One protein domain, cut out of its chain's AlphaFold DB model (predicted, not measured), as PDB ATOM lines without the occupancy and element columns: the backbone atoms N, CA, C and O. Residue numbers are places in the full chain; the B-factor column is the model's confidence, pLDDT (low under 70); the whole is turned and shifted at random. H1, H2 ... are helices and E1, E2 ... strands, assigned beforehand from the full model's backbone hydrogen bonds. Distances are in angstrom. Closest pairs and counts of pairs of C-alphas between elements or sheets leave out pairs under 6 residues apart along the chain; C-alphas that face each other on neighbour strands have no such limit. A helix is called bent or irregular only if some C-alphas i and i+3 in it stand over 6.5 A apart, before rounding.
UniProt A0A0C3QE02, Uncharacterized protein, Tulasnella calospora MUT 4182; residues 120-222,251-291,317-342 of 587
ATOM      1  N   ALA A 120      30.466  -9.668   0.271       96.12
ATOM      2  CA  ALA A 120      31.394 -10.792   0.225       96.12
ATOM      3  C   ALA A 120      32.742 -10.459   0.887       96.12
ATOM      4  O   ALA A 120      33.234 -11.250   1.690       96.12
ATOM      5  N   TYR A 121      33.307  -9.286   0.593       94.88
ATOM      6  CA  TYR A 121      34.581  -8.835   1.153       94.88
ATOM      7  C   TYR A 121      34.512  -8.709   2.678       94.88
ATOM      8  O   TYR A 121      35.324  -9.312   3.378       94.88
ATOM      9  N   LEU A 122      33.504  -7.999   3.194       93.50
ATOM     10  CA  LEU A 122      33.279  -7.823   4.632       93.50
ATOM     11  C   LEU A 122      33.065  -9.169   5.330       93.50
ATOM     12  O   LEU A 122      33.716  -9.451   6.330       93.50
ATOM     13  N   CYS A 123      32.235 -10.046   4.755       94.25
ATOM     14  CA  CYS A 123      32.017 -11.384   5.303       94.25
ATOM     15  C   CYS A 123      33.316 -12.203   5.394       94.25
ATOM     16  O   CYS A 123      33.473 -12.946   6.361       94.25
ATOM     17  N   LEU A 124      34.243 -12.076   4.435       92.94
ATOM     18  CA  LEU A 124      35.530 -12.784   4.468       92.94
ATOM     19  C   LEU A 124      36.485 -12.217   5.519       92.94
ATOM     20  O   LEU A 124      37.055 -12.991   6.279       92.94
ATOM     21  N   ILE A 125      36.618 -10.891   5.630       91.06
ATOM     22  CA  ILE A 125      37.489 -10.290   6.656       91.06
ATOM     23  C   ILE A 125      36.908 -10.393   8.078       91.06
ATOM     24  O   ILE A 125      37.596 -10.108   9.055       91.06
ATOM     25  N   GLU A 126      35.630 -10.749   8.212       93.25
ATOM     26  CA  GLU A 126      34.940 -11.036   9.478       93.25
ATOM     27  C   GLU A 126      34.794 -12.534   9.759       93.25
ATOM     28  O   GLU A 126      34.143 -12.909  10.732       93.25
ATOM     29  N   ASN A 127      35.318 -13.392   8.887       93.12
ATOM     30  CA  ASN A 127      35.046 -14.818   8.937       93.12
ATOM     31  C   ASN A 127      35.745 -15.485  10.126       93.12
ATOM     32  O   ASN A 127      36.970 -15.498  10.188       93.12
ATOM     33  N   ASP A 128      34.936 -16.118  10.974       92.00
ATOM     34  CA  ASP A 128      35.356 -17.044  12.032       92.00
ATOM     35  C   ASP A 128      34.888 -18.492  11.747       92.00
ATOM     36  O   ASP A 128      34.967 -19.385  12.591       92.00
ATOM     37  N   GLY A 129      34.397 -18.735  10.523       90.56
ATOM     38  CA  GLY A 129      34.018 -20.040   9.980       90.56
ATOM     39  C   GLY A 129      32.606 -20.058   9.393       90.56
ATOM     40  O   GLY A 129      32.378 -20.673   8.348       90.56
ATOM     41  N   LYS A 130      31.648 -19.350  10.007       93.69
ATOM     42  CA  LYS A 130      30.249 -19.357   9.547       93.69
ATOM     43  C   LYS A 130      30.082 -18.593   8.243       93.69
ATOM     44  O   LYS A 130      29.383 -19.062   7.344       93.69
ATOM     45  N   ASN A 131      30.730 -17.437   8.110       95.44
ATOM     46  CA  ASN A 131      30.624 -16.608   6.911       95.44
ATOM     47  C   ASN A 131      31.130 -17.357   5.666       95.44
ATOM     48  O   ASN A 131      30.509 -17.273   4.604       95.44
ATOM     49  N   TRP A 132      32.207 -18.135   5.803       93.31
ATOM     50  CA  TRP A 132      32.746 -18.992   4.746       93.31
ATOM     51  C   TRP A 132      31.724 -20.022   4.260       93.31
ATOM     52  O   TRP A 132      31.505 -20.158   3.054       93.31
ATOM     53  N   GLU A 133      31.042 -20.705   5.181       93.00
ATOM     54  CA  GLU A 133      29.996 -21.679   4.850       93.00
ATOM     55  C   GLU A 133      28.836 -21.049   4.066       93.00
ATOM     56  O   GLU A 133      28.309 -21.665   3.132       93.00
ATOM     57  N   GLN A 134      28.471 -19.800   4.378       96.25
ATOM     58  CA  GLN A 134      27.449 -19.082   3.613       96.25
ATOM     59  C   GLN A 134      27.948 -18.656   2.230       96.25
ATOM     60  O   GLN A 134      27.233 -18.833   1.243       96.25
ATOM     61  N   LEU A 135      29.160 -18.106   2.132       95.50
ATOM     62  CA  LEU A 135      29.711 -17.583   0.878       95.50
ATOM     63  C   LEU A 135      30.086 -18.695  -0.105       95.50
ATOM     64  O   LEU A 135      29.694 -18.670  -1.273       95.50
ATOM     65  N   VAL A 136      30.851 -19.677   0.362       92.75
ATOM     66  CA  VAL A 136      31.412 -20.741  -0.473       92.75
ATOM     67  C   VAL A 136      30.471 -21.938  -0.508       92.75
ATOM     68  O   VAL A 136      30.112 -22.394  -1.591       92.75
ATOM     69  N   GLY A 137      30.021 -22.407   0.658       91.12
ATOM     70  CA  GLY A 137      29.176 -23.598   0.772       91.12
ATOM     71  C   GLY A 137      27.756 -23.412   0.232       91.12
ATOM     72  O   GLY A 137      27.155 -24.370  -0.260       91.12
ATOM     73  N   TRP A 138      27.203 -22.195   0.296       96.06
ATOM     74  CA  TRP A 138      25.853 -21.907  -0.198       96.06
ATOM     75  C   TRP A 138      25.816 -20.927  -1.373       96.06
ATOM     76  O   TRP A 138      25.173 -21.221  -2.380       96.06
ATOM     77  N   ALA A 139      26.453 -19.761  -1.287       97.00
ATOM     78  CA  ALA A 139      26.304 -18.728  -2.313       97.00
ATOM     79  C   ALA A 139      27.126 -18.995  -3.581       97.00
ATOM     80  O   ALA A 139      26.910 -18.322  -4.583       97.00
ATOM     81  N   MET A 140      28.017 -19.993  -3.574       95.00
ATOM     82  CA  MET A 140      28.888 -20.329  -4.706       95.00
ATOM     83  C   MET A 140      29.783 -19.152  -5.131       95.00
ATOM     84  O   MET A 140      30.030 -18.946  -6.321       95.00
ATOM     85  N   LEU A 141      30.303 -18.394  -4.155       94.81
ATOM     86  CA  LEU A 141      31.167 -17.237  -4.395       94.81
ATOM     87  C   LEU A 141      32.344 -17.519  -5.362       94.81
ATOM     88  O   LEU A 141      32.590 -16.675  -6.220       94.81
ATOM     89  N   PRO A 142      33.036 -18.681  -5.334       91.69
ATOM     90  CA  PRO A 142      34.093 -18.966  -6.311       91.69
ATOM     91  C   PRO A 142      33.630 -18.895  -7.771       91.69
ATOM     92  O   PRO A 142      34.287 -18.270  -8.602       91.69
ATOM     93  N   ALA A 143      32.467 -19.472  -8.086       90.25
ATOM     94  CA  ALA A 143      31.912 -19.438  -9.437       90.25
ATOM     95  C   ALA A 143      31.469 -18.020  -9.835       90.25
ATOM     96  O   ALA A 143      31.649 -17.611 -10.981       90.25
ATOM     97  N   TYR A 144      30.953 -17.245  -8.876       94.06
ATOM     98  CA  TYR A 144      30.627 -15.833  -9.070       94.06
ATOM     99  C   TYR A 144      31.860 -14.997  -9.441       94.06
ATOM    100  O   TYR A 144      31.843 -14.290 -10.449       94.06
ATOM    101  N   ILE A 145      32.950 -15.116  -8.674       92.62
ATOM    102  CA  ILE A 145      34.196 -14.372  -8.920       92.62
ATOM    103  C   ILE A 145      34.861 -14.814 -10.219       92.62
ATOM    104  O   ILE A 145      35.355 -13.973 -10.966       92.62
ATOM    105  N   GLN A 146      34.813 -16.104 -10.551       88.00
ATOM    106  CA  GLN A 146      35.293 -16.592 -11.840       88.00
ATOM    107  C   GLN A 146      34.506 -15.980 -13.011       88.00
ATOM    108  O   GLN A 146      35.107 -15.539 -13.991       88.00
ATOM    109  N   ALA A 147      33.174 -15.920 -12.912       89.44
ATOM    110  CA  ALA A 147      32.339 -15.301 -13.937       89.44
ATOM    111  C   ALA A 147      32.600 -13.789 -14.057       89.44
ATOM    112  O   ALA A 147      32.664 -13.273 -15.172       89.44
ATOM    113  N   TYR A 148      32.793 -13.094 -12.930       91.25
ATOM    114  CA  TYR A 148      33.181 -11.681 -12.907       91.25
ATOM    115  C   TYR A 148      34.551 -11.456 -13.559       91.25
ATOM    116  O   TYR A 148      34.707 -10.563 -14.392       91.25
ATOM    117  N   ALA A 149      35.540 -12.294 -13.236       88.56
ATOM    118  CA  ALA A 149      36.882 -12.195 -13.794       88.56
ATOM    119  C   ALA A 149      36.879 -12.327 -15.322       88.56
ATOM    120  O   ALA A 149      37.569 -11.574 -16.003       88.56
ATOM    121  N   GLN A 150      36.072 -13.239 -15.869       87.12
ATOM    122  CA  GLN A 150      35.917 -13.399 -17.317       87.12
ATOM    123  C   GLN A 150      35.238 -12.196 -17.983       87.12
ATOM    124  O   GLN A 150      35.545 -11.890 -19.133       87.12
ATOM    125  N   TRP A 151      34.329 -11.522 -17.278       88.62
ATOM    126  CA  TRP A 151      33.599 -10.371 -17.801       88.62
ATOM    127  C   TRP A 151      34.399  -9.063 -17.752       88.62
ATOM    128  O   TRP A 151      34.370  -8.314 -18.723       88.62
ATOM    129  N   ASP A 152      35.117  -8.787 -16.658       88.88
ATOM    130  CA  ASP A 152      35.787  -7.491 -16.454       88.88
ATOM    131  C   ASP A 152      37.318  -7.593 -16.386       88.88
ATOM    132  O   ASP A 152      38.018  -6.880 -17.107       88.88
ATOM    133  N   LEU A 153      37.862  -8.498 -15.563       88.62
ATOM    134  CA  LEU A 153      39.310  -8.562 -15.316       88.62
ATOM    135  C   LEU A 153      40.098  -9.028 -16.549       88.62
ATOM    136  O   LEU A 153      41.141  -8.463 -16.876       88.62
ATOM    137  N   VAL A 154      39.603 -10.055 -17.246       85.69
ATOM    138  CA  VAL A 154      40.254 -10.609 -18.438       85.69
ATOM    139  C   VAL A 154      40.219  -9.609 -19.602       85.69
ATOM    140  O   VAL A 154      41.288  -9.343 -20.151       85.69
ATOM    141  N   PRO A 155      39.081  -8.985 -19.968       86.69
ATOM    142  CA  PRO A 155      39.081  -7.946 -20.997       86.69
ATOM    143  C   PRO A 155      39.963  -6.748 -20.639       86.69
ATOM    144  O   PRO A 155      40.728  -6.300 -21.488       86.69
ATOM    145  N   ALA A 156      39.947  -6.294 -19.379       84.38
ATOM    146  CA  ALA A 156      40.821  -5.211 -18.923       84.38
ATOM    147  C   ALA A 156      42.314  -5.551 -19.065       84.38
ATOM    148  O   ALA A 156      43.122  -4.672 -19.331       84.38
ATOM    149  N   SER A 157      42.685  -6.827 -18.930       79.44
ATOM    150  CA  SER A 157      44.070  -7.289 -19.103       79.44
ATOM    151  C   SER A 157      44.539  -7.381 -20.564       79.44
ATOM    152  O   SER A 157      45.736  -7.537 -20.812       79.44
ATOM    153  N   ASN A 158      43.612  -7.327 -21.523       77.94
ATOM    154  CA  ASN A 158      43.900  -7.420 -22.956       77.94
ATOM    155  C   ASN A 158      43.930  -6.054 -23.659       77.94
ATOM    156  O   ASN A 158      44.216  -6.021 -24.851       77.94
ATOM    157  N   GLY A 159      43.622  -4.962 -22.954       73.25
ATOM    158  CA  GLY A 159      43.726  -3.612 -23.505       73.25
ATOM    159  C   GLY A 159      45.176  -3.197 -23.767       73.25
ATOM    160  O   GLY A 159      46.105  -3.716 -23.145       73.25
ATOM    161  N   ASP A 160      45.352  -2.238 -24.678       71.00
ATOM    162  CA  ASP A 160      46.660  -1.641 -24.982       71.00
ATOM    163  C   ASP A 160      47.097  -0.608 -23.925       71.00
ATOM    164  O   ASP A 160      48.281  -0.292 -23.808       71.00
ATOM    165  N   GLU A 161      46.147  -0.117 -23.125       75.38
ATOM    166  CA  GLU A 161      46.359   0.854 -22.050       75.38
ATOM    167  C   GLU A 161      46.425   0.191 -20.667       75.38
ATOM    168  O   GLU A 161      45.998  -0.948 -20.460       75.38
ATOM    169  N   LEU A 162      46.933   0.940 -19.682       78.12
ATOM    170  CA  LEU A 162      46.892   0.521 -18.286       78.12
ATOM    171  C   LEU A 162      45.441   0.312 -17.804       78.12
ATOM    172  O   LEU A 162      44.598   1.190 -17.996       78.12
ATOM    173  N   PRO A 163      45.147  -0.802 -17.111       83.75
ATOM    174  CA  PRO A 163      43.830  -1.064 -16.542       83.75
ATOM    175  C   PRO A 163      43.345   0.057 -15.611       83.75
ATOM    176  O   PRO A 163      44.014   0.424 -14.652       83.75
ATOM    177  N   GLU A 164      42.141   0.572 -15.825       83.81
ATOM    178  CA  GLU A 164      41.564   1.573 -14.921       83.81
ATOM    179  C   GLU A 164      41.375   1.001 -13.496       83.81
ATOM    180  O   GLU A 164      40.885  -0.121 -13.324       83.81
ATOM    181  N   GLU A 165      41.730   1.749 -12.451       81.94
ATOM    182  CA  GLU A 165      41.496   1.314 -11.068       81.94
ATOM    183  C   GLU A 165      40.065   1.661 -10.625       81.94
ATOM    184  O   GLU A 165      39.777   2.784 -10.224       81.94
ATOM    185  N   LYS A 166      39.161   0.675 -10.675       87.56
ATOM    186  CA  LYS A 166      37.777   0.796 -10.180       87.56
ATOM    187  C   LYS A 166      37.615   0.118  -8.824       87.56
ATOM    188  O   LYS A 166      38.237  -0.910  -8.569       87.56
ATOM    189  N   GLU A 167      36.702   0.624  -7.997       87.50
ATOM    190  CA  GLU A 167      36.319  -0.001  -6.720       87.50
ATOM    191  C   GLU A 167      35.942  -1.479  -6.891       87.50
ATOM    192  O   GLU A 167      36.522  -2.346  -6.240       87.50
ATOM    193  N   VAL A 168      35.034  -1.777  -7.827       90.31
ATOM    194  CA  VAL A 168      34.588  -3.151  -8.108       90.31
ATOM    195  C   VAL A 168      35.747  -4.071  -8.506       90.31
ATOM    196  O   VAL A 168      35.785  -5.231  -8.104       90.31
ATOM    197  N   ARG A 169      36.729  -3.537  -9.241       90.56
ATOM    198  CA  ARG A 169      37.907  -4.273  -9.704       90.56
ATOM    199  C   ARG A 169      38.861  -4.569  -8.554       90.56
ATOM    200  O   ARG A 169      39.377  -5.680  -8.472       90.56
ATOM    201  N   SER A 170      39.041  -3.610  -7.645       91.94
ATOM    202  CA  SER A 170      39.801  -3.827  -6.415       91.94
ATOM    203  C   SER A 170      39.178  -4.931  -5.557       91.94
ATOM    204  O   SER A 170      39.859  -5.895  -5.209       91.94
ATOM    205  N   LEU A 171      37.869  -4.847  -5.290       93.56
ATOM    206  CA  LEU A 171      37.152  -5.879  -4.536       93.56
ATOM    207  C   LEU A 171      37.261  -7.242  -5.231       93.56
ATOM    208  O   LEU A 171      37.562  -8.237  -4.581       93.56
ATOM    209  N   GLY A 172      37.096  -7.290  -6.555       92.94
ATOM    210  CA  GLY A 172      37.246  -8.516  -7.335       92.94
ATOM    211  C   GLY A 172      38.636  -9.153  -7.221       92.94
ATOM    212  O   GLY A 172      38.729 -10.370  -7.079       92.94
ATOM    213  N   LEU A 173      39.713  -8.356  -7.229       92.00
ATOM    214  CA  LEU A 173      41.083  -8.847  -7.023       92.00
ATOM    215  C   LEU A 173      41.291  -9.386  -5.600       92.00
ATOM    216  O   LEU A 173      41.872 -10.456  -5.437       92.00
ATOM    217  N   TRP A 174      40.783  -8.697  -4.578       92.69
ATOM    218  CA  TRP A 174      40.852  -9.170  -3.191       92.69
ATOM    219  C   TRP A 174      40.060 -10.456  -2.964       92.69
ATOM    220  O   TRP A 174      40.553 -11.388  -2.335       92.69
ATOM    221  N   LEU A 175      38.853 -10.551  -3.522       93.12
ATOM    222  CA  LEU A 175      38.045 -11.765  -3.451       93.12
ATOM    223  C   LEU A 175      38.710 -12.919  -4.207       93.12
ATOM    224  O   LEU A 175      38.712 -14.047  -3.720       93.12
ATOM    225  N   LEU A 176      39.339 -12.648  -5.354       89.19
ATOM    226  CA  LEU A 176      40.153 -13.640  -6.055       89.19
ATOM    227  C   LEU A 176      41.338 -14.106  -5.194       89.19
ATOM    228  O   LEU A 176      41.642 -15.298  -5.178       89.19
ATOM    229  N   TRP A 177      41.989 -13.197  -4.464       88.06
ATOM    230  CA  TRP A 177      43.060 -13.538  -3.525       88.06
ATOM    231  C   TRP A 177      42.557 -14.430  -2.385       88.06
ATOM    232  O   TRP A 177      43.085 -15.524  -2.214       88.06
ATOM    233  N   PHE A 178      41.494 -14.038  -1.678       87.00
ATOM    234  CA  PHE A 178      40.941 -14.822  -0.564       87.00
ATOM    235  C   PHE A 178      40.452 -16.216  -0.971       87.00
ATOM    236  O   PHE A 178      40.463 -17.139  -0.160       87.00
ATOM    237  N   LEU A 179      40.021 -16.382  -2.223       85.50
ATOM    238  CA  LEU A 179      39.564 -17.664  -2.765       85.50
ATOM    239  C   LEU A 179      40.688 -18.479  -3.424       85.50
ATOM    240  O   LEU A 179      40.439 -19.587  -3.898       85.50
ATOM    241  N   SER A 180      41.915 -17.953  -3.467       77.00
ATOM    242  CA  SER A 180      43.065 -18.664  -4.024       77.00
ATOM    243  C   SER A 180      43.547 -19.750  -3.056       77.00
ATOM    244  O   SER A 180      44.016 -19.464  -1.960       77.00
ATOM    245  N   ASP A 181      43.493 -21.012  -3.486       67.62
ATOM    246  CA  ASP A 181      44.158 -22.140  -2.819       67.62
ATOM    247  C   ASP A 181      45.478 -22.441  -3.540       67.62
ATOM    248  O   ASP A 181      45.491 -22.534  -4.769       67.62
ATOM    249  N   GLN A 182      46.590 -22.622  -2.823       51.12
ATOM    250  CA  GLN A 182      47.919 -22.869  -3.402       51.12
ATOM    251  C   GLN A 182      47.921 -24.067  -4.369       51.12
ATOM    252  O   GLN A 182      48.573 -24.021  -5.415       51.12
ATOM    253  N   ARG A 183      47.129 -25.113  -4.086       47.94
ATOM    254  CA  ARG A 183      47.015 -26.305  -4.948       47.94
ATOM    255  C   ARG A 183      46.243 -26.052  -6.243       47.94
ATOM    256  O   ARG A 183      46.583 -26.625  -7.279       47.94
ATOM    257  N   ASN A 184      45.228 -25.190  -6.204       52.12
ATOM    258  CA  ASN A 184      44.458 -24.804  -7.390       52.12
ATOM    259  C   ASN A 184      45.146 -23.681  -8.175       52.12
ATOM    260  O   ASN A 184      45.104 -23.686  -9.399       52.12
ATOM    261  N   THR A 185      45.869 -22.796  -7.491       55.75
ATOM    262  CA  THR A 185      46.592 -21.656  -8.069       55.75
ATOM    263  C   THR A 185      47.658 -22.114  -9.067       55.75
ATOM    264  O   THR A 185      47.750 -21.566 -10.163       55.75
ATOM    265  N   LEU A 186      48.401 -23.181  -8.745       52.84
ATOM    266  CA  LEU A 186      49.376 -23.783  -9.664       52.84
ATOM    267  C   LEU A 186      48.720 -24.399 -10.914       52.84
ATOM    268  O   LEU A 186      49.337 -24.420 -11.971       52.84
ATOM    269  N   ARG A 187      47.467 -24.865 -10.812       51.09
ATOM    270  CA  ARG A 187      46.684 -25.405 -11.943       51.09
ATOM    271  C   ARG A 187      45.954 -24.314 -12.739       51.09
ATOM    272  O   ARG A 187      45.610 -24.517 -13.898       51.09
ATOM    273  N   GLU A 188      45.681 -23.168 -12.117       56.03
ATOM    274  CA  GLU A 188      45.029 -22.001 -12.728       56.03
ATOM    275  C   GLU A 188      45.963 -21.175 -13.604       56.03
ATOM    276  O   GLU A 188      45.494 -20.522 -14.538       56.03
ATOM    277  N   VAL A 189      47.266 -21.203 -13.307       53.56
ATOM    278  CA  VAL A 189      48.318 -20.529 -14.078       53.56
ATOM    279  C   VAL A 189      48.191 -20.804 -15.581       53.56
ATOM    280  O   VAL A 189      48.339 -19.877 -16.377       53.56
ATOM    281  N   ASP A 190      47.816 -22.029 -15.951       54.12
ATOM    282  CA  ASP A 190      47.629 -22.432 -17.347       54.12
ATOM    283  C   ASP A 190      46.252 -22.044 -17.912       54.12
ATOM    284  O   ASP A 190      46.086 -21.916 -19.124       54.12
ATOM    285  N   ARG A 191      45.242 -21.832 -17.056       54.62
ATOM    286  CA  ARG A 191      43.868 -21.496 -17.479       54.62
ATOM    287  C   ARG A 191      43.667 -20.020 -17.791       54.62
ATOM    288  O   ARG A 191      42.851 -19.703 -18.652       54.62
ATOM    289  N   TYR A 192      44.365 -19.124 -17.092       62.81
ATOM    290  CA  TYR A 192      44.164 -17.677 -17.232       62.81
ATOM    291  C   TYR A 192      45.486 -16.905 -17.336       62.81
ATOM    292  O   TYR A 192      45.753 -16.024 -16.510       62.81
ATOM    293  N   PRO A 193      46.305 -17.161 -18.375       65.94
ATOM    294  CA  PRO A 193      47.568 -16.445 -18.571       65.94
ATOM    295  C   PRO A 193      47.365 -14.924 -18.664       65.94
ATOM    296  O   PRO A 193      48.231 -14.153 -18.257       65.94
ATOM    297  N   HIS A 194      46.192 -14.482 -19.122       68.69
ATOM    298  CA  HIS A 194      45.812 -13.074 -19.250       68.69
ATOM    299  C   HIS A 194      45.767 -12.329 -17.908       68.69
ATOM    300  O   HIS A 194      46.222 -11.190 -17.828       68.69
ATOM    301  N   LEU A 195      45.333 -12.979 -16.820       76.75
ATOM    302  CA  LEU A 195      45.273 -12.333 -15.502       76.75
ATOM    303  C   LEU A 195      46.665 -11.950 -14.976       76.75
ATOM    304  O   LEU A 195      46.792 -10.984 -14.230       76.75
ATOM    305  N   ARG A 196      47.729 -12.630 -15.428       75.88
ATOM    306  CA  ARG A 196      49.110 -12.260 -15.080       75.88
ATOM    307  C   ARG A 196      49.447 -10.843 -15.528       75.88
ATOM    308  O   ARG A 196      50.084 -10.119 -14.772       75.88
ATOM    309  N   LYS A 197      48.982 -10.424 -16.711       77.25
ATOM    310  CA  LYS A 197      49.204  -9.060 -17.220       77.25
ATOM    311  C   LYS A 197      48.605  -8.018 -16.281       77.25
ATOM    312  O   LYS A 197      49.248  -7.016 -15.991       77.25
ATOM    313  N   LEU A 198      47.410  -8.304 -15.762       82.12
ATOM    314  CA  LEU A 198      46.714  -7.452 -14.804       82.12
ATOM    315  C   LEU A 198      47.508  -7.324 -13.500       82.12
ATOM    316  O   LEU A 198      47.713  -6.216 -13.010       82.12
ATOM    317  N   PHE A 199      48.005  -8.445 -12.968       84.81
ATOM    318  CA  PHE A 199      48.801  -8.434 -11.740       84.81
ATOM    319  C   PHE A 199      50.109  -7.674 -11.932       84.81
ATOM    320  O   PHE A 199      50.464  -6.872 -11.076       84.81
ATOM    321  N   ILE A 200      50.798  -7.862 -13.062       80.69
ATOM    322  CA  ILE A 200      52.026  -7.120 -13.365       80.69
ATOM    323  C   ILE A 200      51.717  -5.620 -13.484       80.69
ATOM    324  O   ILE A 200      52.443  -4.824 -12.898       80.69
ATOM    325  N   ALA A 201      50.635  -5.225 -14.162       82.00
ATOM    326  CA  ALA A 201      50.265  -3.817 -14.321       82.00
ATOM    327  C   ALA A 201      50.023  -3.136 -12.964       82.00
ATOM    328  O   ALA A 201      50.723  -2.182 -12.624       82.00
ATOM    329  N   PHE A 202      49.110  -3.674 -12.148       86.00
ATOM    330  CA  PHE A 202      48.813  -3.130 -10.818       86.00
ATOM    331  C   PHE A 202      50.006  -3.201  -9.853       86.00
ATOM    332  O   PHE A 202      50.118  -2.368  -8.952       86.00
ATOM    333  N   SER A 203      50.920  -4.158 -10.042       86.44
ATOM    334  CA  SER A 203      52.096  -4.301  -9.179       86.44
ATOM    335  C   SER A 203      53.246  -3.378  -9.579       86.44
ATOM    336  O   SER A 203      53.823  -2.771  -8.689       86.44
ATOM    337  N   PHE A 204      53.583  -3.233 -10.864       81.75
ATOM    338  CA  PHE A 204      54.785  -2.512 -11.317       81.75
ATOM    339  C   PHE A 204      54.535  -1.086 -11.813       81.75
ATOM    340  O   PHE A 204      55.472  -0.297 -11.835       81.75
ATOM    341  N   ALA A 205      53.312  -0.713 -12.201       79.38
ATOM    342  CA  ALA A 205      53.031   0.657 -12.628       79.38
ATOM    343  C   ALA A 205      52.797   1.566 -11.409       79.38
ATOM    344  O   ALA A 205      51.684   2.045 -11.175       79.38
ATOM    345  N   SER A 206      53.832   1.795 -10.590       76.94
ATOM    346  CA  SER A 206      53.687   2.609  -9.373       76.94
ATOM    347  C   SER A 206      53.338   4.061  -9.647       76.94
ATOM    348  O   SER A 206      52.705   4.708  -8.820       76.94
ATOM    349  N   TYR A 207      53.711   4.544 -10.830       74.44
ATOM    350  CA  TYR A 207      53.351   5.854 -11.343       74.44
ATOM    351  C   TYR A 207      51.861   5.978 -11.696       74.44
ATOM    352  O   TYR A 207      51.406   7.076 -11.992       74.44
ATOM    353  N   ALA A 208      51.110   4.873 -11.711       76.25
ATOM    354  CA  ALA A 208      49.683   4.847 -12.021       76.25
ATOM    355  C   ALA A 208      48.840   4.383 -10.826       76.25
ATOM    356  O   ALA A 208      47.791   4.969 -10.571       76.25
ATOM    357  N   TYR A 209      49.319   3.394 -10.060       83.12
ATOM    358  CA  TYR A 209      48.563   2.781  -8.963       83.12
ATOM    359  C   TYR A 209      49.188   3.023  -7.593       83.12
ATOM    360  O   TYR A 209      50.373   2.744  -7.353       83.12
ATOM    361  N   ALA A 210      48.352   3.480  -6.661       79.00
ATOM    362  CA  ALA A 210      48.750   3.788  -5.296       79.00
ATOM    363  C   ALA A 210      49.206   2.533  -4.531       79.00
ATOM    364  O   ALA A 210      48.603   1.473  -4.641       79.00
ATOM    365  N   ASN A 211      50.256   2.668  -3.716       78.88
ATOM    366  CA  ASN A 211      50.741   1.622  -2.794       78.88
ATOM    367  C   ASN A 211      50.143   1.705  -1.389       78.88
ATOM    368  O   ASN A 211      50.355   0.821  -0.569       78.88
ATOM    369  N   ALA A 212      49.495   2.821  -1.084       84.00
ATOM    370  CA  ALA A 212      48.947   3.139   0.219       84.00
ATOM    371  C   ALA A 212      47.806   4.137   0.031       84.00
ATOM    372  O   ALA A 212      47.783   4.879  -0.956       84.00
ATOM    373  N   HIS A 213      46.886   4.193   0.991       78.44
ATOM    374  CA  HIS A 213      45.771   5.143   0.955       78.44
ATOM    375  C   HIS A 213      46.230   6.605   1.021       78.44
ATOM    376  O   HIS A 213      45.578   7.489   0.468       78.44
ATOM    377  N   HIS A 214      47.382   6.856   1.645       79.06
ATOM    378  CA  HIS A 214      48.036   8.158   1.647       79.06
ATOM    379  C   HIS A 214      49.386   8.105   0.928       79.06
ATOM    380  O   HIS A 214      50.101   7.105   1.060       79.06
ATOM    381  N   PRO A 215      49.805   9.187   0.240       81.12
ATOM    382  CA  PRO A 215      51.101   9.227  -0.427       81.12
ATOM    383  C   PRO A 215      52.236   8.852   0.528       81.12
ATOM    384  O   PRO A 215      52.353   9.412   1.617       81.12
ATOM    385  N   TRP A 216      53.068   7.887   0.142       85.00
ATOM    386  CA  TRP A 216      54.115   7.330   1.012       85.00
ATOM    387  C   TRP A 216      55.171   8.371   1.418       85.00
ATOM    388  O   TRP A 216      55.774   8.268   2.483       85.00
ATOM    389  N   TYR A 217      55.371   9.402   0.592       84.31
ATOM    390  CA  TYR A 217      56.307  10.496   0.852       84.31
ATOM    391  C   TYR A 217      55.778  11.534   1.856       84.31
ATOM    392  O   TYR A 217      56.494  12.479   2.178       84.31
ATOM    393  N   VAL A 218      54.558  11.367   2.377       82.38
ATOM    394  CA  VAL A 218      53.989  12.202   3.443       82.38
ATOM    395  C   VAL A 218      53.832  11.360   4.709       82.38
ATOM    396  O   VAL A 218      52.942  10.519   4.786       82.38
ATOM    397  N   PHE A 219      54.676  11.576   5.720       80.88
ATOM    398  CA  PHE A 219      54.619  10.773   6.948       80.88
ATOM    399  C   PHE A 219      53.370  11.051   7.797       80.88
ATOM    400  O   PHE A 219      52.729  10.128   8.284       80.88
ATOM    401  N   ALA A 220      52.987  12.321   7.936       76.19
ATOM    402  CA  ALA A 220      51.805  12.745   8.685       76.19
ATOM    403  C   ALA A 220      50.786  13.388   7.729       76.19
ATOM    404  O   ALA A 220      50.708  14.615   7.650       76.19
ATOM    405  N   PRO A 221      50.055  12.590   6.927       67.38
ATOM    406  CA  PRO A 221      49.133  13.136   5.944       67.38
ATOM    407  C   PRO A 221      47.957  13.821   6.646       67.38
ATOM    408  O   PRO A 221      47.388  13.227   7.576       67.38
ATOM    409  N   PRO A 222      47.551  15.024   6.185       58.25
ATOM    410  CA  PRO A 222      46.338  15.647   6.680       58.25
ATOM    411  C   PRO A 222      45.174  14.696   6.435       58.25
ATOM    412  O   PRO A 222      45.190  13.833   5.547       58.25
ATOM    413  N   ARG A 251      48.075   9.361  -9.645       42.75
ATOM    414  CA  ARG A 251      47.061  10.279  -9.129       42.75
ATOM    415  C   ARG A 251      46.842   9.907  -7.661       42.75
ATOM    416  O   ARG A 251      46.561   8.738  -7.381       42.75
ATOM    417  N   PRO A 252      46.994  10.843  -6.709       42.31
ATOM    418  CA  PRO A 252      46.508  10.597  -5.368       42.31
ATOM    419  C   PRO A 252      45.047  10.169  -5.509       42.31
ATOM    420  O   PRO A 252      44.264  10.881  -6.137       42.31
ATOM    421  N   ARG A 253      44.654   9.040  -4.908       45.34
ATOM    422  CA  ARG A 253      43.252   8.566  -4.880       45.34
ATOM    423  C   ARG A 253      42.293   9.571  -4.209       45.34
ATOM    424  O   ARG A 253      41.110   9.307  -4.059       45.34
ATOM    425  N   VAL A 254      42.818  10.719  -3.784       41.47
ATOM    426  CA  VAL A 254      42.161  11.778  -3.030       41.47
ATOM    427  C   VAL A 254      41.203  12.622  -3.886       41.47
ATOM    428  O   VAL A 254      40.403  13.345  -3.307       41.47
ATOM    429  N   GLN A 255      41.207  12.524  -5.221       38.00
ATOM    430  CA  GLN A 255      40.348  13.391  -6.052       38.00
ATOM    431  C   GLN A 255      39.145  12.739  -6.732       38.00
ATOM    432  O   GLN A 255      38.178  13.450  -6.995       38.00
ATOM    433  N   ASP A 256      39.121  11.421  -6.935       38.12
ATOM    434  CA  ASP A 256      37.906  10.775  -7.435       38.12
ATOM    435  C   ASP A 256      37.076  10.296  -6.246       38.12
ATOM    436  O   ASP A 256      37.356   9.265  -5.635       38.12
ATOM    437  N   ALA A 257      36.071  11.110  -5.921       37.97
ATOM    438  CA  ALA A 257      35.039  11.000  -4.895       37.97
ATOM    439  C   ALA A 257      34.223   9.681  -4.903       37.97
ATOM    440  O   ALA A 257      32.996   9.690  -4.891       37.97
ATOM    441  N   SER A 258      34.899   8.534  -4.890       43.50
ATOM    442  CA  SER A 258      34.335   7.184  -4.798       43.50
ATOM    443  C   SER A 258      34.576   6.569  -3.414       43.50
ATOM    444  O   SER A 258      34.789   5.367  -3.275       43.50
ATOM    445  N   SER A 259      34.546   7.387  -2.350       49.72
ATOM    446  CA  SER A 259      34.207   6.836  -1.036       49.72
ATOM    447  C   SER A 259      32.756   6.406  -1.076       49.72
ATOM    448  O   SER A 259      31.838   7.220  -0.980       49.72
ATOM    449  N   THR A 260      32.539   5.107  -1.204       54.38
ATOM    450  CA  THR A 260      31.204   4.558  -1.042       54.38
ATOM    451  C   THR A 260      30.833   4.706   0.426       54.38
ATOM    452  O   THR A 260      31.477   4.138   1.309       54.38
ATOM    453  N   PHE A 261      29.816   5.522   0.714       53.09
ATOM    454  CA  PHE A 261      29.131   5.458   1.999       53.09
ATOM    455  C   PHE A 261      28.605   4.036   2.147       53.09
ATOM    456  O   PHE A 261      27.603   3.675   1.531       53.09
ATOM    457  N   GLN A 262      29.298   3.226   2.938       59.72
ATOM    458  CA  GLN A 262      28.834   1.896   3.262       59.72
ATOM    459  C   GLN A 262      28.227   1.936   4.649       59.72
ATOM    460  O   GLN A 262      28.912   2.139   5.644       59.72
ATOM    461  N   SER A 263      26.914   1.723   4.722       64.50
ATOM    462  CA  SER A 263      26.303   1.374   6.000       64.50
ATOM    463  C   SER A 263      26.996   0.107   6.497       64.50
ATOM    464  O   SER A 263      27.007  -0.905   5.793       64.50
ATOM    465  N   TYR A 264      27.626   0.175   7.664       76.44
ATOM    466  CA  TYR A 264      28.237  -0.976   8.312       76.44
ATOM    467  C   TYR A 264      27.514  -1.193   9.631       76.44
ATOM    468  O   TYR A 264      27.640  -0.377  10.545       76.44
ATOM    469  N   MET A 265      26.703  -2.254   9.711       79.69
ATOM    470  CA  MET A 265      25.866  -2.534  10.888       79.69
ATOM    471  C   MET A 265      24.995  -1.329  11.270       79.69
ATOM    472  O   MET A 265      24.920  -0.938  12.436       79.69
ATOM    473  N   SER A 266      24.393  -0.689  10.263       70.81
ATOM    474  CA  SER A 266      23.556   0.516  10.405       70.81
ATOM    475  C   SER A 266      24.271   1.744  10.984       70.81
ATOM    476  O   SER A 266      23.628   2.764  11.234       70.81
ATOM    477  N   SER A 267      25.592   1.675  11.164       68.31
ATOM    478  CA  SER A 267      26.433   2.829  11.449       68.31
ATOM    479  C   SER A 267      26.847   3.485  10.128       68.31
ATOM    480  O   SER A 267      27.292   2.777   9.214       68.31
ATOM    481  N   PRO A 268      26.716   4.817   9.984       66.06
ATOM    482  CA  PRO A 268      27.236   5.533   8.828       66.06
ATOM    483  C   PRO A 268      28.765   5.599   8.927       66.06
ATOM    484  O   PRO A 268      29.331   6.585   9.394       66.06
ATOM    485  N   LEU A 269      29.438   4.530   8.504       69.94
ATOM    486  CA  LEU A 269      30.892   4.448   8.480       69.94
ATOM    487  C   LEU A 269      31.402   4.663   7.055       69.94
ATOM    488  O   LEU A 269      30.885   4.110   6.089       69.94
ATOM    489  N   ARG A 270      32.446   5.477   6.908       70.81
ATOM    490  CA  ARG A 270      33.150   5.605   5.631       70.81
ATOM    491  C   ARG A 270      34.289   4.605   5.595       70.81
ATOM    492  O   ARG A 270      35.189   4.663   6.427       70.81
ATOM    493  N   ILE A 271      34.232   3.705   4.623       78.06
ATOM    494  CA  ILE A 271      35.230   2.662   4.410       78.06
ATOM    495  C   ILE A 271      35.828   2.919   3.028       78.06
ATOM    496  O   ILE A 271      35.104   2.991   2.036       78.06
ATOM    497  N   ALA A 272      37.142   3.119   2.957       80.31
ATOM    498  CA  ALA A 272      37.827   3.185   1.675       80.31
ATOM    499  C   ALA A 272      37.787   1.801   1.005       80.31
ATOM    500  O   ALA A 272      37.938   0.800   1.701       80.31
ATOM    501  N   PRO A 273      37.631   1.705  -0.325       85.06
ATOM    502  CA  PRO A 273      37.842   0.439  -1.012       85.06
ATOM    503  C   PRO A 273      39.290  -0.025  -0.830       85.06
ATOM    504  O   PRO A 273      40.197   0.820  -0.869       85.06
ATOM    505  N   PRO A 274      39.537  -1.337  -0.684       89.81
ATOM    506  CA  PRO A 274      40.890  -1.842  -0.495       89.81
ATOM    507  C   PRO A 274      41.765  -1.530  -1.720       89.81
ATOM    508  O   PRO A 274      41.273  -1.082  -2.768       89.81
ATOM    509  N   LEU A 275      43.083  -1.671  -1.594       87.62
ATOM    510  CA  LEU A 275      44.019  -1.313  -2.665       87.62
ATOM    511  C   LEU A 275      44.112  -2.439  -3.698       87.62
ATOM    512  O   LEU A 275      44.432  -3.577  -3.350       87.62
ATOM    513  N   ALA A 276      43.869  -2.126  -4.976       89.88
ATOM    514  CA  ALA A 276      43.972  -3.113  -6.054       89.88
ATOM    515  C   ALA A 276      45.419  -3.602  -6.236       89.88
ATOM    516  O   ALA A 276      45.655  -4.778  -6.508       89.88
ATOM    517  N   SER A 277      46.383  -2.697  -6.047       89.75
ATOM    518  CA  SER A 277      47.821  -2.975  -6.081       89.75
ATOM    519  C   SER A 277      48.238  -4.006  -5.033       89.75
ATOM    520  O   SER A 277      48.993  -4.915  -5.355       89.75
ATOM    521  N   GLU A 278      47.711  -3.929  -3.811       90.31
ATOM    522  CA  GLU A 278      48.048  -4.862  -2.734       90.31
ATOM    523  C   GLU A 278      47.545  -6.279  -3.037       90.31
ATOM    524  O   GLU A 278      48.329  -7.230  -3.009       90.31
ATOM    525  N   ALA A 279      46.284  -6.423  -3.464       91.31
ATOM    526  CA  ALA A 279      45.774  -7.709  -3.943       91.31
ATOM    527  C   ALA A 279      46.575  -8.235  -5.142       91.31
ATOM    528  O   ALA A 279      46.899  -9.421  -5.204       91.31
ATOM    529  N   ALA A 280      46.934  -7.362  -6.087       90.19
ATOM    530  CA  ALA A 280      47.748  -7.737  -7.235       90.19
ATOM    531  C   ALA A 280      49.136  -8.249  -6.826       90.19
ATOM    532  O   ALA A 280      49.586  -9.234  -7.405       90.19
ATOM    533  N   LEU A 281      49.776  -7.660  -5.807       89.88
ATOM    534  CA  LEU A 281      51.046  -8.146  -5.261       89.88
ATOM    535  C   LEU A 281      50.896  -9.558  -4.681       89.88
ATOM    536  O   LEU A 281      51.690 -10.442  -5.007       89.88
ATOM    537  N   HIS A 282      49.860  -9.803  -3.874       88.25
ATOM    538  CA  HIS A 282      49.582 -11.138  -3.339       88.25
ATOM    539  C   HIS A 282      49.361 -12.165  -4.457       88.25
ATOM    540  O   HIS A 282      49.994 -13.225  -4.477       88.25
ATOM    541  N   LEU A 283      48.514 -11.829  -5.434       86.44
ATOM    542  CA  LEU A 283      48.221 -12.679  -6.588       86.44
ATOM    543  C   LEU A 283      49.470 -12.925  -7.446       86.44
ATOM    544  O   LEU A 283      49.667 -14.049  -7.915       86.44
ATOM    545  N   PHE A 284      50.323 -11.911  -7.619       85.38
ATOM    546  CA  PHE A 284      51.589 -11.990  -8.341       85.38
ATOM    547  C   PHE A 284      52.539 -12.989  -7.676       85.38
ATOM    548  O   PHE A 284      52.938 -13.967  -8.310       85.38
ATOM    549  N   PHE A 285      52.847 -12.817  -6.386       82.12
ATOM    550  CA  PHE A 285      53.749 -13.732  -5.680       82.12
ATOM    551  C   PHE A 285      53.177 -15.149  -5.566       82.12
ATOM    552  O   PHE A 285      53.929 -16.113  -5.658       82.12
ATOM    553  N   ALA A 286      51.857 -15.307  -5.453       79.12
ATOM    554  CA  ALA A 286      51.235 -16.627  -5.407       79.12
ATOM    555  C   ALA A 286      51.266 -17.384  -6.751       79.12
ATOM    556  O   ALA A 286      51.313 -18.613  -6.753       79.12
ATOM    557  N   ARG A 287      51.222 -16.679  -7.895       76.69
ATOM    558  CA  ARG A 287      51.061 -17.285  -9.239       76.69
ATOM    559  C   ARG A 287      52.304 -17.252 -10.122       76.69
ATOM    560  O   ARG A 287      52.364 -17.993 -11.106       76.69
ATOM    561  N   ILE A 288      53.239 -16.351  -9.840       69.44
ATOM    562  CA  ILE A 288      54.409 -16.094 -10.691       69.44
ATOM    563  C   ILE A 288      55.696 -16.521  -9.982       69.44
ATOM    564  O   ILE A 288      56.556 -17.121 -10.617       69.44
ATOM    565  N   PHE A 289      55.788 -16.318  -8.666       65.38
ATOM    566  CA  PHE A 289      56.929 -16.746  -7.852       65.38
ATOM    567  C   PHE A 289      56.490 -17.592  -6.649       65.38
ATOM    568  O   PHE A 289      56.708 -17.181  -5.505       65.38
ATOM    569  N   PRO A 290      55.861 -18.765  -6.872       60.28
ATOM    570  CA  PRO A 290      55.521 -19.651  -5.771       60.28
ATOM    571  C   PRO A 290      56.818 -20.065  -5.068       60.28
ATOM    572  O   PRO A 290      57.661 -20.754  -5.643       60.28
ATOM    573  N   TYR A 291      56.998 -19.602  -3.832       49.50
ATOM    574  CA  TYR A 291      58.135 -19.976  -2.994       49.50
ATOM    575  C   TYR A 291      58.188 -21.515  -2.882       49.50
ATOM    576  O   TYR A 291      57.122 -22.134  -2.747       49.50
ATOM    577  N   ASP A 317      40.413 -16.821  10.989       85.50
ATOM    578  CA  ASP A 317      40.660 -15.960  12.138       85.50
ATOM    579  C   ASP A 317      40.483 -14.506  11.716       85.50
ATOM    580  O   ASP A 317      41.369 -13.895  11.109       85.50
ATOM    581  N   SER A 318      39.324 -13.944  12.052       89.88
ATOM    582  CA  SER A 318      38.985 -12.567  11.708       89.88
ATOM    583  C   SER A 318      39.927 -11.525  12.324       89.88
ATOM    584  O   SER A 318      40.016 -10.409  11.804       89.88
ATOM    585  N   THR A 319      40.658 -11.858  13.400       86.75
ATOM    586  CA  THR A 319      41.602 -10.926  14.048       86.75
ATOM    587  C   THR A 319      42.762 -10.549  13.128       86.75
ATOM    588  O   THR A 319      43.280  -9.433  13.188       86.75
ATOM    589  N   ARG A 320      43.110 -11.429  12.181       85.38
ATOM    590  CA  ARG A 320      44.177 -11.205  11.194       85.38
ATOM    591  C   ARG A 320      43.909 -10.029  10.261       85.38
ATOM    592  O   ARG A 320      44.846  -9.491   9.670       85.38
ATOM    593  N   HIS A 321      42.644  -9.641  10.130       87.44
ATOM    594  CA  HIS A 321      42.199  -8.564   9.255       87.44
ATOM    595  C   HIS A 321      41.893  -7.265  10.009       87.44
ATOM    596  O   HIS A 321      41.479  -6.293   9.382       87.44
ATOM    597  N   ASP A 322      42.112  -7.200  11.326       85.69
ATOM    598  CA  ASP A 322      41.793  -5.998  12.106       85.69
ATOM    599  C   ASP A 322      42.713  -4.814  11.743       85.69
ATOM    600  O   ASP A 322      42.254  -3.674  11.669       85.69
ATOM    601  N   ALA A 323      43.977  -5.077  11.385       82.50
ATOM    602  CA  ALA A 323      44.882  -4.054  10.850       82.50
ATOM    603  C   ALA A 323      44.423  -3.523   9.478       82.50
ATOM    604  O   ALA A 323      44.479  -2.318   9.232       82.50
ATOM    605  N   GLU A 324      43.930  -4.404   8.601       84.75
ATOM    606  CA  GLU A 324      43.370  -4.013   7.302       84.75
ATOM    607  C   GLU A 324      42.092  -3.190   7.490       84.75
ATOM    608  O   GLU A 324      41.959  -2.106   6.931       84.75
ATOM    609  N   TRP A 325      41.185  -3.633   8.362       86.12
ATOM    610  CA  TRP A 325      39.997  -2.868   8.738       86.12
ATOM    611  C   TRP A 325      40.342  -1.453   9.227       86.12
ATOM    612  O   TRP A 325      39.731  -0.470   8.791       86.12
ATOM    613  N   ALA A 326      41.349  -1.335  10.095       82.00
ATOM    614  CA  ALA A 326      41.835  -0.049  10.577       82.00
ATOM    615  C   ALA A 326      42.373   0.832   9.434       82.00
ATOM    616  O   ALA A 326      42.077   2.025   9.407       82.00
ATOM    617  N   ARG A 327      43.078   0.278   8.435       82.44
ATOM    618  CA  ARG A 327      43.529   1.038   7.246       82.44
ATOM    619  C   ARG A 327      42.367   1.605   6.432       82.44
ATOM    620  O   ARG A 327      42.366   2.792   6.083       82.44
ATOM    621  N   LEU A 328      41.366   0.770   6.153       82.31
ATOM    622  CA  LEU A 328      40.216   1.152   5.329       82.31
ATOM    623  C   LEU A 328      39.380   2.258   5.987       82.31
ATOM    624  O   LEU A 328      38.829   3.116   5.295       82.31
ATOM    625  N   THR A 329      39.310   2.265   7.318       78.50
ATOM    626  CA  THR A 329      38.517   3.228   8.100       78.50
ATOM    627  C   THR A 329      39.302   4.494   8.476       78.50
ATOM    628  O   THR A 329      38.745   5.594   8.444       78.50
ATOM    629  N   ALA A 330      40.613   4.397   8.732       71.00
ATOM    630  CA  ALA A 330      41.460   5.533   9.124       71.00
ATOM    631  C   ALA A 330      41.699   6.562   8.003       71.00
ATOM    632  O   ALA A 330      42.009   7.727   8.273       71.00
ATOM    633  N   SER A 331      41.524   6.161   6.742       63.34
ATOM    634  CA  SER A 331      41.808   6.987   5.560       63.34
ATOM    635  C   SER A 331      40.986   8.289   5.480       63.34
ATOM    636  O   SER A 331      41.423   9.255   4.851       63.34
ATOM    637  N   TRP A 332      39.823   8.352   6.144       57.41
ATOM    638  CA  TRP A 332      38.854   9.458   6.041       57.41
ATOM    639  C   TRP A 332      38.670  10.281   7.326       57.41
ATOM    640  O   TRP A 332      37.902  11.240   7.329       57.41
ATOM    641  N   SER A 333      39.342   9.941   8.430       53.72
ATOM    642  CA  SER A 333      39.054  10.575   9.726       53.72
ATOM    643  C   SER A 333      39.736  11.938   9.878       53.72
ATOM    644  O   SER A 333      40.932  11.999  10.158       53.72
ATOM    645  N   ALA A 334      38.966  13.021   9.686       41.31
ATOM    646  CA  ALA A 334      39.368  14.439   9.618       41.31
ATOM    647  C   ALA A 334      40.136  15.000  10.838       41.31
ATOM    648  O   ALA A 334      40.862  15.981  10.700       41.31
ATOM    649  N   SER A 335      40.016  14.403  12.029       42.47
ATOM    650  CA  SER A 335      40.670  14.939  13.229       42.47
ATOM    651  C   SER A 335      41.054  13.854  14.244       42.47
ATOM    652  O   SER A 335      40.393  12.816  14.308       42.47
ATOM    653  N   PRO A 336      42.052  14.100  15.116       41.44
ATOM    654  CA  PRO A 336      42.328  13.246  16.273       41.44
ATOM    655  C   PRO A 336      41.112  13.035  17.193       41.44
ATOM    656  O   PRO A 336      41.046  12.038  17.899       41.44
ATOM    657  N   ALA A 337      40.134  13.950  17.211       39.91
ATOM    658  CA  ALA A 337      38.872  13.783  17.946       39.91
ATOM    659  C   ALA A 337      37.867  12.875  17.206       39.91
ATOM    660  O   ALA A 337      37.080  12.172  17.829       39.91
ATOM    661  N   SER A 338      37.930  12.843  15.875       40.56
ATOM    662  CA  SER A 338      37.135  11.953  15.023       40.56
ATOM    663  C   SER A 338      37.697  10.528  15.011       40.56
ATOM    664  O   SER A 338      36.941   9.572  14.918       40.56
ATOM    665  N   ILE A 339      39.019  10.365  15.153       43.56
ATOM    666  CA  ILE A 339      39.658   9.063  15.411       43.56
ATOM    667  C   ILE A 339      39.205   8.525  16.778       43.56
ATOM    668  O   ILE A 339      38.869   7.351  16.874       43.56
ATOM    669  N   ARG A 340      39.098   9.397  17.795       42.41
ATOM    670  CA  ARG A 340      38.573   9.063  19.135       42.41
ATOM    671  C   ARG A 340      37.104   8.625  19.139       42.41
ATOM    672  O   ARG A 340      36.707   7.836  19.986       42.41
ATOM    673  N   SER A 341      36.282   9.117  18.208       40.66
ATOM    674  CA  SER A 341      34.871   8.717  18.098       40.66
ATOM    675  C   SER A 341      34.629   7.529  17.159       40.66
ATOM    676  O   SER A 341      33.523   6.976  17.159       40.66
ATOM    677  N   MET A 342      35.640   7.111  16.383       44.69
ATOM    678  CA  MET A 342      35.550   5.926  15.536       44.69
ATOM    679  C   MET A 342      35.644   4.647  16.382       44.69
ATOM    680  O   MET A 342      36.508   4.555  17.250       44.69
TER     681      MET A 342
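This is residues 120 to 222, 251 to 291 and 317 to 342 of the 587 residues of an uncharacterized protein of Tulasnella calospora MUT 4182 (UniProt A0A0C3QE02). Helices H4 and H7 run side by side as the core of a cluster of mostly crossed helices, with H3 packed on H4, H6 packed on H7, and the end of H3 meeting the start of H6. The helical hairpin H1 and H2 is joined to this core where H1 packs on H4, and short H5 sits at the end of H7, while H8, H9 and a small hairpin of strands E1 and E2 make a looser part with few contacts. The printed part has 170 residues with nine named helices and two named strands, in the order H1 H2 H3 H4 H5 H6 E1 E2 H7 H8 H9; the one sheet, E1 - E2, is antiparallel and the class is mostly helix. The whole is compact, with a radius of gyration of the C-alphas of 16.8 A, and spans 51 by 40 by 30 A.

H1, residues 120 to 125, begins at C-alpha 120 (31.394, -10.792, 0.225). H2 is residues 130 to 138. H3, residues 141 to 157, is the longest helix by residues and measures 21.9 A; it has a kink of 38 degrees near residue 149 and is irregular, but only just, with C-alphas 151 and 154 6.7 A apart. H4, residues 167 to 178, measures 16.7 A. H5 is residues 182 to 188, and H6, residues 193 to 204, measures 17.3 A. Residues 205 to 222 hold no named element. After a cut, E1 is residues 261 to 264, 9.1 A long, and E2 residues 267 to 270, 9.3 A long. H7, residues 276 to 287, measures 16.2 A and begins at C-alpha 276 (43.972, -3.113, -6.054). After a second cut, H8, residues 318 to 330, measures 18.5 A and is irregular, with C-alphas 320 and 323 7.2 A apart. H9, residues 336 to 341, ends at C-alpha 341 (34.871, 8.717, 18.098).

H4 and H7 are the hub, touching three helices each. They touch each other at a shallow tilt of 30 degrees, the same way, with the closest C-alphas, those of Ser 170 and Ala 276, 4.2 A apart. H6 touches H7 at a steep tilt of 53 degrees, opposite ways, closest at the C-alphas of Phe 199 and Ala 280, 4.7 A. H3 touches H4 at a steep tilt of 55 degrees, closest at the C-alphas of Ile 145 and Leu 176, 6.7 A. With residues 153 to 157 alone, H3 touches H6, closest at the C-alphas of Ser 157 and Leu 198, 5.0 A. H5 touches H7, about perpendicular at 89 degrees, closest at the C-alphas of Thr 185 and Arg 287, 6.4 A. H1 touches H4, closest at the C-alphas of Tyr 121 and Leu 175, 6.5 A. H1 and H2 form a helical hairpin, closest at the C-alphas of Cys 123 and Asn 131, 5.6 A. H8 is close to H1 but not clearly touching, with the C-alphas of Ile 125 and His 321 5.6 A apart. H9 touches no helix. E1 and E2 form an antiparallel hairpin, with N 264 and O 267 within hydrogen-bond range at 3.0 A. Every O i to N i+4 pair is within range in H1, H2, H4, H7 and H9; the counts are 11 of 13 in H3, 2 of 3 in H5, 6 of 8 in H6 and 6 of 9 in H8.

The two C-alphas farthest apart, those of Asp 190 and Ala 337, are 51.3 A apart. Residues 223 to 250 are not printed, and C-alphas 222 and 251 are 16.7 A apart across that cut. Residues 292 to 316 are not printed either, and C-alphas 291 and 317 are 23.5 A apart. Of the links that are printed whole, H3 to H4 is short and the others are tight. The mean pLDDT of the printed part is 76.5; 48 residues are under 70, among them 181 to 194, 251 to 263 and 331 to 342.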